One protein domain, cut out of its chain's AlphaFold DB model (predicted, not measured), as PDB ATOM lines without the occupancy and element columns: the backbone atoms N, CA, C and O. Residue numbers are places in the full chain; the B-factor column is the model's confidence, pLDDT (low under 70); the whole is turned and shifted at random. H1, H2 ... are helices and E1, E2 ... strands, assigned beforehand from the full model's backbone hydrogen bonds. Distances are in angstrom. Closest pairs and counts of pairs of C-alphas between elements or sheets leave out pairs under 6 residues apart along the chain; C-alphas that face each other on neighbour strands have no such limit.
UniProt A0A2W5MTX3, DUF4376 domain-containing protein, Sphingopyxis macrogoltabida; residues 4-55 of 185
ATOM      1  N   ALA A   4      13.760  25.034  40.222       74.62
ATOM      2  CA  ALA A   4      14.202  24.808  41.593       74.62
ATOM      3  C   ALA A   4      15.417  23.858  41.649       74.62
ATOM      4  O   ALA A   4      15.633  23.081  40.717       74.62
ATOM      5  N   PRO A   5      16.204  23.888  42.744       82.38
ATOM      6  CA  PRO A   5      17.382  23.035  42.909       82.38
ATOM      7  C   PRO A   5      17.058  21.539  43.039       82.38
ATOM      8  O   PRO A   5      17.985  20.737  43.033       82.38
ATOM      9  N   ALA A   6      15.779  21.162  43.133       89.62
ATOM     10  CA  ALA A   6      15.329  19.778  43.195       89.62
ATOM     11  C   ALA A   6      14.117  19.535  42.281       89.62
ATOM     12  O   ALA A   6      13.229  20.385  42.159       89.62
ATOM     13  N   VAL A   7      14.071  18.348  41.673       92.56
ATOM     14  CA  VAL A   7      12.926  17.815  40.921       92.56
ATOM     15  C   VAL A   7      12.619  16.389  41.376       92.56
ATOM     16  O   VAL A   7      13.520  15.663  41.780       92.56
ATOM     17  N   ALA A   8      11.365  15.954  41.287       93.75
ATOM     18  CA  ALA A   8      10.926  14.611  41.651       93.75
ATOM     19  C   ALA A   8      10.480  13.811  40.426       93.75
ATOM     20  O   ALA A   8       9.684  14.291  39.618       93.75
ATOM     21  N   ALA A   9      10.977  12.581  40.292       94.25
ATOM     22  CA  ALA A   9      10.527  11.658  39.257       94.25
ATOM     23  C   ALA A   9       9.059  11.267  39.482       94.25
ATOM     24  O   ALA A   9       8.662  10.900  40.589       94.25
ATOM     25  N   ILE A  10       8.251  11.328  38.423       91.50
ATOM     26  CA  ILE A  10       6.805  11.057  38.502       91.50
ATOM     27  C   ILE A  10       6.510   9.558  38.598       91.50
ATOM     28  O   ILE A  10       5.499   9.155  39.170       91.50
ATOM     29  N   SER A  11       7.395   8.724  38.055       90.75
ATOM     30  CA  SER A  11       7.246   7.274  38.026       90.75
ATOM     31  C   SER A  11       8.605   6.578  38.071       90.75
ATOM     32  O   SER A  11       9.658   7.218  38.025       90.75
ATOM     33  N   GLY A  12       8.588   5.242  38.103       88.50
ATOM     34  CA  GLY A  12       9.792   4.425  37.923       88.50
ATOM     35  C   GLY A  12      10.420   4.541  36.524       88.50
ATOM     36  O   GLY A  12      11.509   4.016  36.313       88.50
ATOM     37  N   ASN A  13       9.761   5.225  35.581       90.69
ATOM     38  CA  ASN A  13      10.261   5.501  34.239       90.69
ATOM     39  C   ASN A  13      10.103   6.995  33.874       90.69
ATOM     40  O   ASN A  13       9.329   7.354  32.978       90.69
ATOM     41  N   PRO A  14      10.855   7.898  34.530       90.06
ATOM     42  CA  PRO A  14      10.714   9.335  34.303       90.06
ATOM     43  C   PRO A  14      11.128   9.768  32.890       90.06
ATOM     44  O   PRO A  14      10.709  10.826  32.434       90.06
ATOM     45  N   GLY A  15      11.883   8.939  32.155       90.62
ATOM     46  CA  GLY A  15      12.203   9.162  30.739       90.62
ATOM     47  C   GLY A  15      10.978   9.194  29.816       90.62
ATOM     48  O   GLY A  15      11.057   9.755  28.727       90.62
ATOM     49  N   SER A  16       9.862   8.607  30.254       92.25
ATOM     50  CA  SER A  16       8.558   8.684  29.589       92.25
ATOM     51  C   SER A  16       7.667   9.733  30.247       92.25
ATOM     52  O   SER A  16       7.104  10.582  29.562       92.25
ATOM     53  N   ASP A  17       7.563   9.684  31.575       91.50
ATOM     54  CA  ASP A  17       6.460  10.338  32.289       91.50
ATOM     55  C   ASP A  17       6.835  11.718  32.843       91.50
ATOM     56  O   ASP A  17       5.970  12.529  33.187       91.50
ATOM     57  N   GLY A  18       8.131  12.018  32.888       93.69
ATOM     58  CA  GLY A  18       8.646  13.312  33.288       93.69
ATOM     59  C   GLY A  18       8.975  13.459  34.773       93.69
ATOM     60  O   GLY A  18       9.070  12.494  35.541       93.69
ATOM     61  N   TYR A  19       9.129  14.721  35.167       95.25
ATOM     62  CA  TYR A  19       9.447  15.155  36.524       95.25
ATOM     63  C   TYR A  19       8.496  16.263  36.987       95.25
ATOM     64  O   TYR A  19       8.055  17.096  36.193       95.25
ATOM     65  N   HIS A  20       8.218  16.316  38.286       93.88
ATOM     66  CA  HIS A  20       7.629  17.484  38.935       93.88
ATOM     67  C   HIS A  20       8.729  18.338  39.559       93.88
ATOM     68  O   HIS A  20       9.647  17.822  40.186       93.88
ATOM     69  N   GLY A  21       8.626  19.653  39.423       89.75
ATOM     70  CA  GLY A  21       9.507  20.598  40.097       89.75
ATOM     71  C   GLY A  21       8.812  21.933  40.295       89.75
ATOM     72  O   GLY A  21       7.595  22.043  40.143       89.75
ATOM     73  N   GLU A  22       9.591  22.966  40.587       88.69
ATOM     74  CA  GLU A  22       9.094  24.337  40.597       88.69
ATOM     75  C   GLU A  22       9.774  25.165  39.512       88.69
ATOM     76  O   GLU A  22      10.969  25.017  39.239       88.69
ATOM     77  N   ARG A  23       9.007  26.080  38.919       82.25
ATOM     78  CA  ARG A  23       9.498  27.101  37.998       82.25
ATOM     79  C   ARG A  23       8.951  28.454  38.422       82.25
ATOM     80  O   ARG A  23       7.741  28.631  38.509       82.25
ATOM     81  N   ASN A  24       9.838  29.414  38.687       84.50
ATOM     82  CA  ASN A  24       9.468  30.741  39.205       84.50
ATOM     83  C   ASN A  24       8.562  30.688  40.460       84.50
ATOM     84  O   ASN A  24       7.669  31.517  40.613       84.50
ATOM     85  N   GLY A  25       8.773  29.700  41.336       82.94
ATOM     86  CA  GLY A  25       7.988  29.510  42.563       82.94
ATOM     87  C   GLY A  25       6.600  28.891  42.362       82.94
ATOM     88  O   GLY A  25       5.792  28.919  43.286       82.94
ATOM     89  N   LEU A  26       6.298  28.356  41.174       85.50
ATOM     90  CA  LEU A  26       5.056  27.635  40.898       85.50
ATOM     91  C   LEU A  26       5.341  26.165  40.564       85.50
ATOM     92  O   LEU A  26       6.314  25.899  39.850       85.50
ATOM     93  N   PRO A  27       4.488  25.220  41.008       90.50
ATOM     94  CA  PRO A  27       4.572  23.826  40.589       90.50
ATOM     95  C   PRO A  27       4.548  23.704  39.064       90.50
ATOM     96  O   PRO A  27       3.732  24.335  38.389       90.50
ATOM     97  N   TYR A  28       5.448  22.892  38.521       91.38
ATOM     98  CA  TYR A  28       5.620  22.724  37.087       91.38
ATOM     99  C   TYR A  28       5.909  21.260  36.746       91.38
ATOM    100  O   TYR A  28       6.743  20.613  37.382       91.38
ATOM    101  N   HIS A  29       5.222  20.741  35.729       93.38
ATOM    102  CA  HIS A  29       5.461  19.408  35.173       93.38
ATOM    103  C   HIS A  29       6.376  19.526  33.957       93.38
ATOM    104  O   HIS A  29       6.082  20.268  33.023       93.38
ATOM    105  N   ILE A  30       7.488  18.798  33.990       93.44
ATOM    106  CA  ILE A  30       8.476  18.726  32.918       93.44
ATOM    107  C   ILE A  30       8.319  17.363  32.250       93.44
ATOM    108  O   ILE A  30       8.656  16.343  32.844       93.44
ATOM    109  N   HIS A  31       7.797  17.339  31.028       94.81
ATOM    110  CA  HIS A  31       7.475  16.124  30.285       94.81
ATOM    111  C   HIS A  31       8.237  16.081  28.953       94.81
ATOM    112  O   HIS A  31       8.246  17.093  28.244       94.81
ATOM    113  N   PRO A  32       8.799  14.927  28.544       93.25
ATOM    114  CA  PRO A  32       9.616  14.814  27.331       93.25
ATOM    115  C   PRO A  32       8.894  15.261  26.055       93.25
ATOM    116  O   PRO A  32       9.502  15.875  25.185       93.25
ATOM    117  N   SER A  33       7.589  14.998  25.945       94.25
ATOM    118  CA  SER A  33       6.798  15.402  24.774       94.25
ATOM    119  C   SER A  33       5.981  16.685  24.953       94.25
ATOM    120  O   SER A  33       5.661  17.325  23.955       94.25
ATOM    121  N   ALA A  34       5.622  17.070  26.186       94.25
ATOM    122  CA  ALA A  34       4.736  18.221  26.410       94.25
ATOM    123  C   ALA A  34       5.523  19.516  26.647       94.25
ATOM    124  O   ALA A  34       5.044  20.599  26.321       94.25
ATOM    125  N   THR A  35       6.741  19.403  27.181       92.81
ATOM    126  CA  THR A  35       7.641  20.529  27.457       92.81
ATOM    127  C   THR A  35       9.065  20.175  26.999       92.81
ATOM    128  O   THR A  35       9.968  20.055  27.829       92.81
ATOM    129  N   PRO A  36       9.292  19.931  25.694       94.44
ATOM    130  CA  PRO A  36      10.553  19.373  25.193       94.44
ATOM    131  C   PRO A  36      11.767  20.278  25.449       94.44
ATOM    132  O   PRO A  36      12.841  19.788  25.783       94.44
ATOM    133  N   ASN A  37      11.597  21.602  25.381       92.94
ATOM    134  CA  ASN A  37      12.683  22.548  25.656       92.94
ATOM    135  C   ASN A  37      13.079  22.523  27.140       92.94
ATOM    136  O   ASN A  37      14.258  22.517  27.491       92.94
ATOM    137  N   GLU A  38      12.087  22.506  28.030       91.75
ATOM    138  CA  GLU A  38      12.294  22.380  29.470       91.75
ATOM    139  C   GLU A  38      12.881  21.019  29.838       91.75
ATOM    140  O   GLU A  38      13.712  20.940  30.739       91.75
ATOM    141  N   TRP A  39      12.482  19.971  29.124       93.06
ATOM    142  CA  TRP A  39      13.031  18.633  29.259       93.06
ATOM    143  C   TRP A  39      14.517  18.601  28.896       93.06
ATOM    144  O   TRP A  39      15.326  18.180  29.715       93.06
ATOM    145  N   GLU A  40      14.915  19.113  27.730       93.88
ATOM    146  CA  GLU A  40      16.330  19.189  27.331       93.88
ATOM    147  C   GLU A  40      17.172  20.012  28.317       93.88
ATOM    148  O   GLU A  40      18.289  19.622  28.684       93.88
ATOM    149  N   ALA A  41      16.623  21.134  28.790       92.06
ATOM    150  CA  ALA A  41      17.271  21.974  29.788       92.06
ATOM    151  C   ALA A  41      17.438  21.246  31.132       92.06
ATOM    152  O   ALA A  41      18.505  21.339  31.744       92.06
ATOM    153  N   LEU A  42      16.424  20.497  31.574       91.50
ATOM    154  CA  LEU A  42      16.496  19.678  32.782       91.50
ATOM    155  C   LEU A  42      17.523  18.550  32.631       91.50
ATOM    156  O   LEU A  42      18.370  18.390  33.502       91.50
ATOM    157  N   GLN A  43      17.506  17.812  31.519       93.19
ATOM    158  CA  GLN A  43      18.459  16.727  31.258       93.19
ATOM    159  C   GLN A  43      19.908  17.231  31.283       93.19
ATOM    160  O   GLN A  43      20.788  16.575  31.841       93.19
ATOM    161  N   SER A  44      20.149  18.425  30.735       93.12
ATOM    162  CA  SER A  44      21.458  19.083  30.794       93.12
ATOM    163  C   SER A  44      21.849  19.463  32.228       93.12
ATOM    164  O   SER A  44      23.005  19.296  32.610       93.12
ATOM    165  N   ALA A  45      20.898  19.948  33.032       91.19
ATOM    166  CA  ALA A  45      21.127  20.285  34.436       91.19
ATOM    167  C   ALA A  45      21.430  19.043  35.291       91.19
ATOM    168  O   ALA A  45      22.346  19.086  36.108       91.19
ATOM    169  N   ILE A  46      20.720  17.934  35.062       91.44
ATOM    170  CA  ILE A  46      20.970  16.640  35.713       91.44
ATOM    171  C   ILE A  46      22.370  16.129  35.356       91.44
ATOM    172  O   ILE A  46      23.133  15.754  36.240       91.44
ATOM    173  N   ALA A  47      22.750  16.157  34.073       92.94
ATOM    174  CA  ALA A  47      24.073  15.712  33.626       92.94
ATOM    175  C   ALA A  47      25.227  16.560  34.196       92.94
ATOM    176  O   ALA A  47      26.349  16.073  34.324       92.94
ATOM    177  N   ALA A  48      24.949  17.822  34.528       93.62
ATOM    178  CA  ALA A  48      25.890  18.744  35.152       93.62
ATOM    179  C   ALA A  48      25.873  18.704  36.692       93.62
ATOM    180  O   ALA A  48      26.556  19.523  37.303       93.62
ATOM    181  N   ASP A  49      25.086  17.809  37.307       90.19
ATOM    182  CA  ASP A  49      24.877  17.732  38.764       90.19
ATOM    183  C   ASP A  49      24.391  19.066  39.375       90.19
ATOM    184  O   ASP A  49      24.694  19.432  40.506       90.19
ATOM    185  N   ALA A  50      23.651  19.848  38.580       90.44
ATOM    186  CA  ALA A  50      23.159  21.175  38.946       90.44
ATOM    187  C   ALA A  50      21.734  21.151  39.527       90.44
ATOM    188  O   ALA A  50      21.217  22.197  39.927       90.44
ATOM    189  N   VAL A  51      21.090  19.981  39.539       90.94
ATOM    190  CA  VAL A  51      19.765  19.759  40.122       90.94
ATOM    191  C   VAL A  51      19.742  18.403  40.818       90.94
ATOM    192  O   VAL A  51      20.211  17.404  40.272       90.94
ATOM    193  N   GLU A  52      19.174  18.359  42.016       93.06
ATOM    194  CA  GLU A  52      18.943  17.117  42.739       93.06
ATOM    195  C   GLU A  52      17.709  16.410  42.165       93.06
ATOM    196  O   GLU A  52      16.630  16.996  42.042       93.06
ATOM    197  N   VAL A  53      17.854  15.132  41.811       93.00
ATOM    198  CA  VAL A  53      16.736  14.305  41.347       93.00
ATOM    199  C   VAL A  53      16.257  13.430  42.494       93.00
ATOM    200  O   VAL A  53      16.905  12.448  42.856       93.00
ATOM    201  N   MET A  54      15.084  13.750  43.027       92.81
ATOM    202  CA  MET A  54      14.387  12.884  43.965       92.81
ATOM    203  C   MET A  54      13.831  11.674  43.199       92.81
ATOM    204  O   MET A  54      13.041  11.848  42.260       92.81
ATOM    205  N   PRO A  55      14.231  10.442  43.559       91.44
ATOM    206  CA  PRO A  55      13.746   9.251  42.885       91.44
ATOM    207  C   PRO A  55      12.258   9.042  43.163       91.44
ATOM    208  O   PRO A  55      11.729   9.442  44.202       91.44
TER     209      PRO A  55
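What this domain is: This is residues 4 to 55 of the 185 residues of the protein "DUF4376 domain-containing protein" of Sphingopyxis macrogoltabida (UniProt A0A2W5MTX3). One small, twisted sheet of four strands has the helix H2 laid across one face like a bar, and the opposite face is bare; a short helical turn, H1, sits at one end of the sheet, where the chain goes from E1 to E2. The printed part has 52 residues, with two named helices and four named strands in the order E1, H1, E2, E3, H2, E4. Across the sheet the strands run E3, E2, E1, E4, mixed: E4 is parallel to E1, the other neighbours antiparallel. The class is mixed, helices and strands; the whole is compact, with a radius of gyration of the C-alphas of 9.8 A, and rounded, spanning 22 by 21 by 19 A.

Where its parts are: Find C-alpha 6 at (15.329, 19.778, 43.195); there E1 begins, residues 6 to 9, 10.2 A long. H1 follows at residues 14 to 17, 4.8 A. Next come E2, residues 19 to 23, 12.0 A, and E3, residues 26 to 30, 12.4 A. Look for C-alpha 36 at (10.553, 19.373, 25.193), where H2 begins; it runs 16.3 A to residue 47. E4, residues 52 to 54, 6.3 A, ends at C-alpha 54, (14.387, 12.884, 43.965).

How they stand to each other: Start at E1, an inner strand whose pairing is staggered: residues 6 to 8 pair with E4, residues 8 to 9 with E2. Beside E4, parallel at 34 degrees, N 7 and O 52 are within hydrogen-bond range at 2.9 A; beside E2, antiparallel at 151 degrees, N 8 and O 20 are at 2.8 A. H1 only grazes the sheet, with residues 14 to 17. E2 and E3 form a hairpin at 141 degrees; check N 21 and O 28, 2.9 A. H2 is on the sheet at a height of 9.3 A and runs across the strands, at 82 degrees to E2 on the local plane. It lies over E2 and, only just, over E4, on which 3 of its C-alphas fall. Its closest C-alphas to E3 are those of Trp 39 and Ile 30, 5.8 A. E3, H2 and E4 form a split strand-helix-strand unit, two strands of one sheet that are not neighbours, with a helix between them along the chain and E2 and E1 between them in the sheet; its crossover is right-handed. H1 and H2 are apart. In H2 every O i to N i+4 pair is within hydrogen-bond range; H1 is too short for such a pair, and its one O i to N i+3 pair is within range.

The domain as a whole: Look at Gly 12 and Asn 24, whose C-alphas are the farthest apart, 26.3 A. The sheet is only just strongly twisted, its C-alphas up to 4.0 A off its best plane. The printed part has no cut, and its five links are tight. The mean pLDDT of the printed part of this model is 91.0, and no printed residue is under 70.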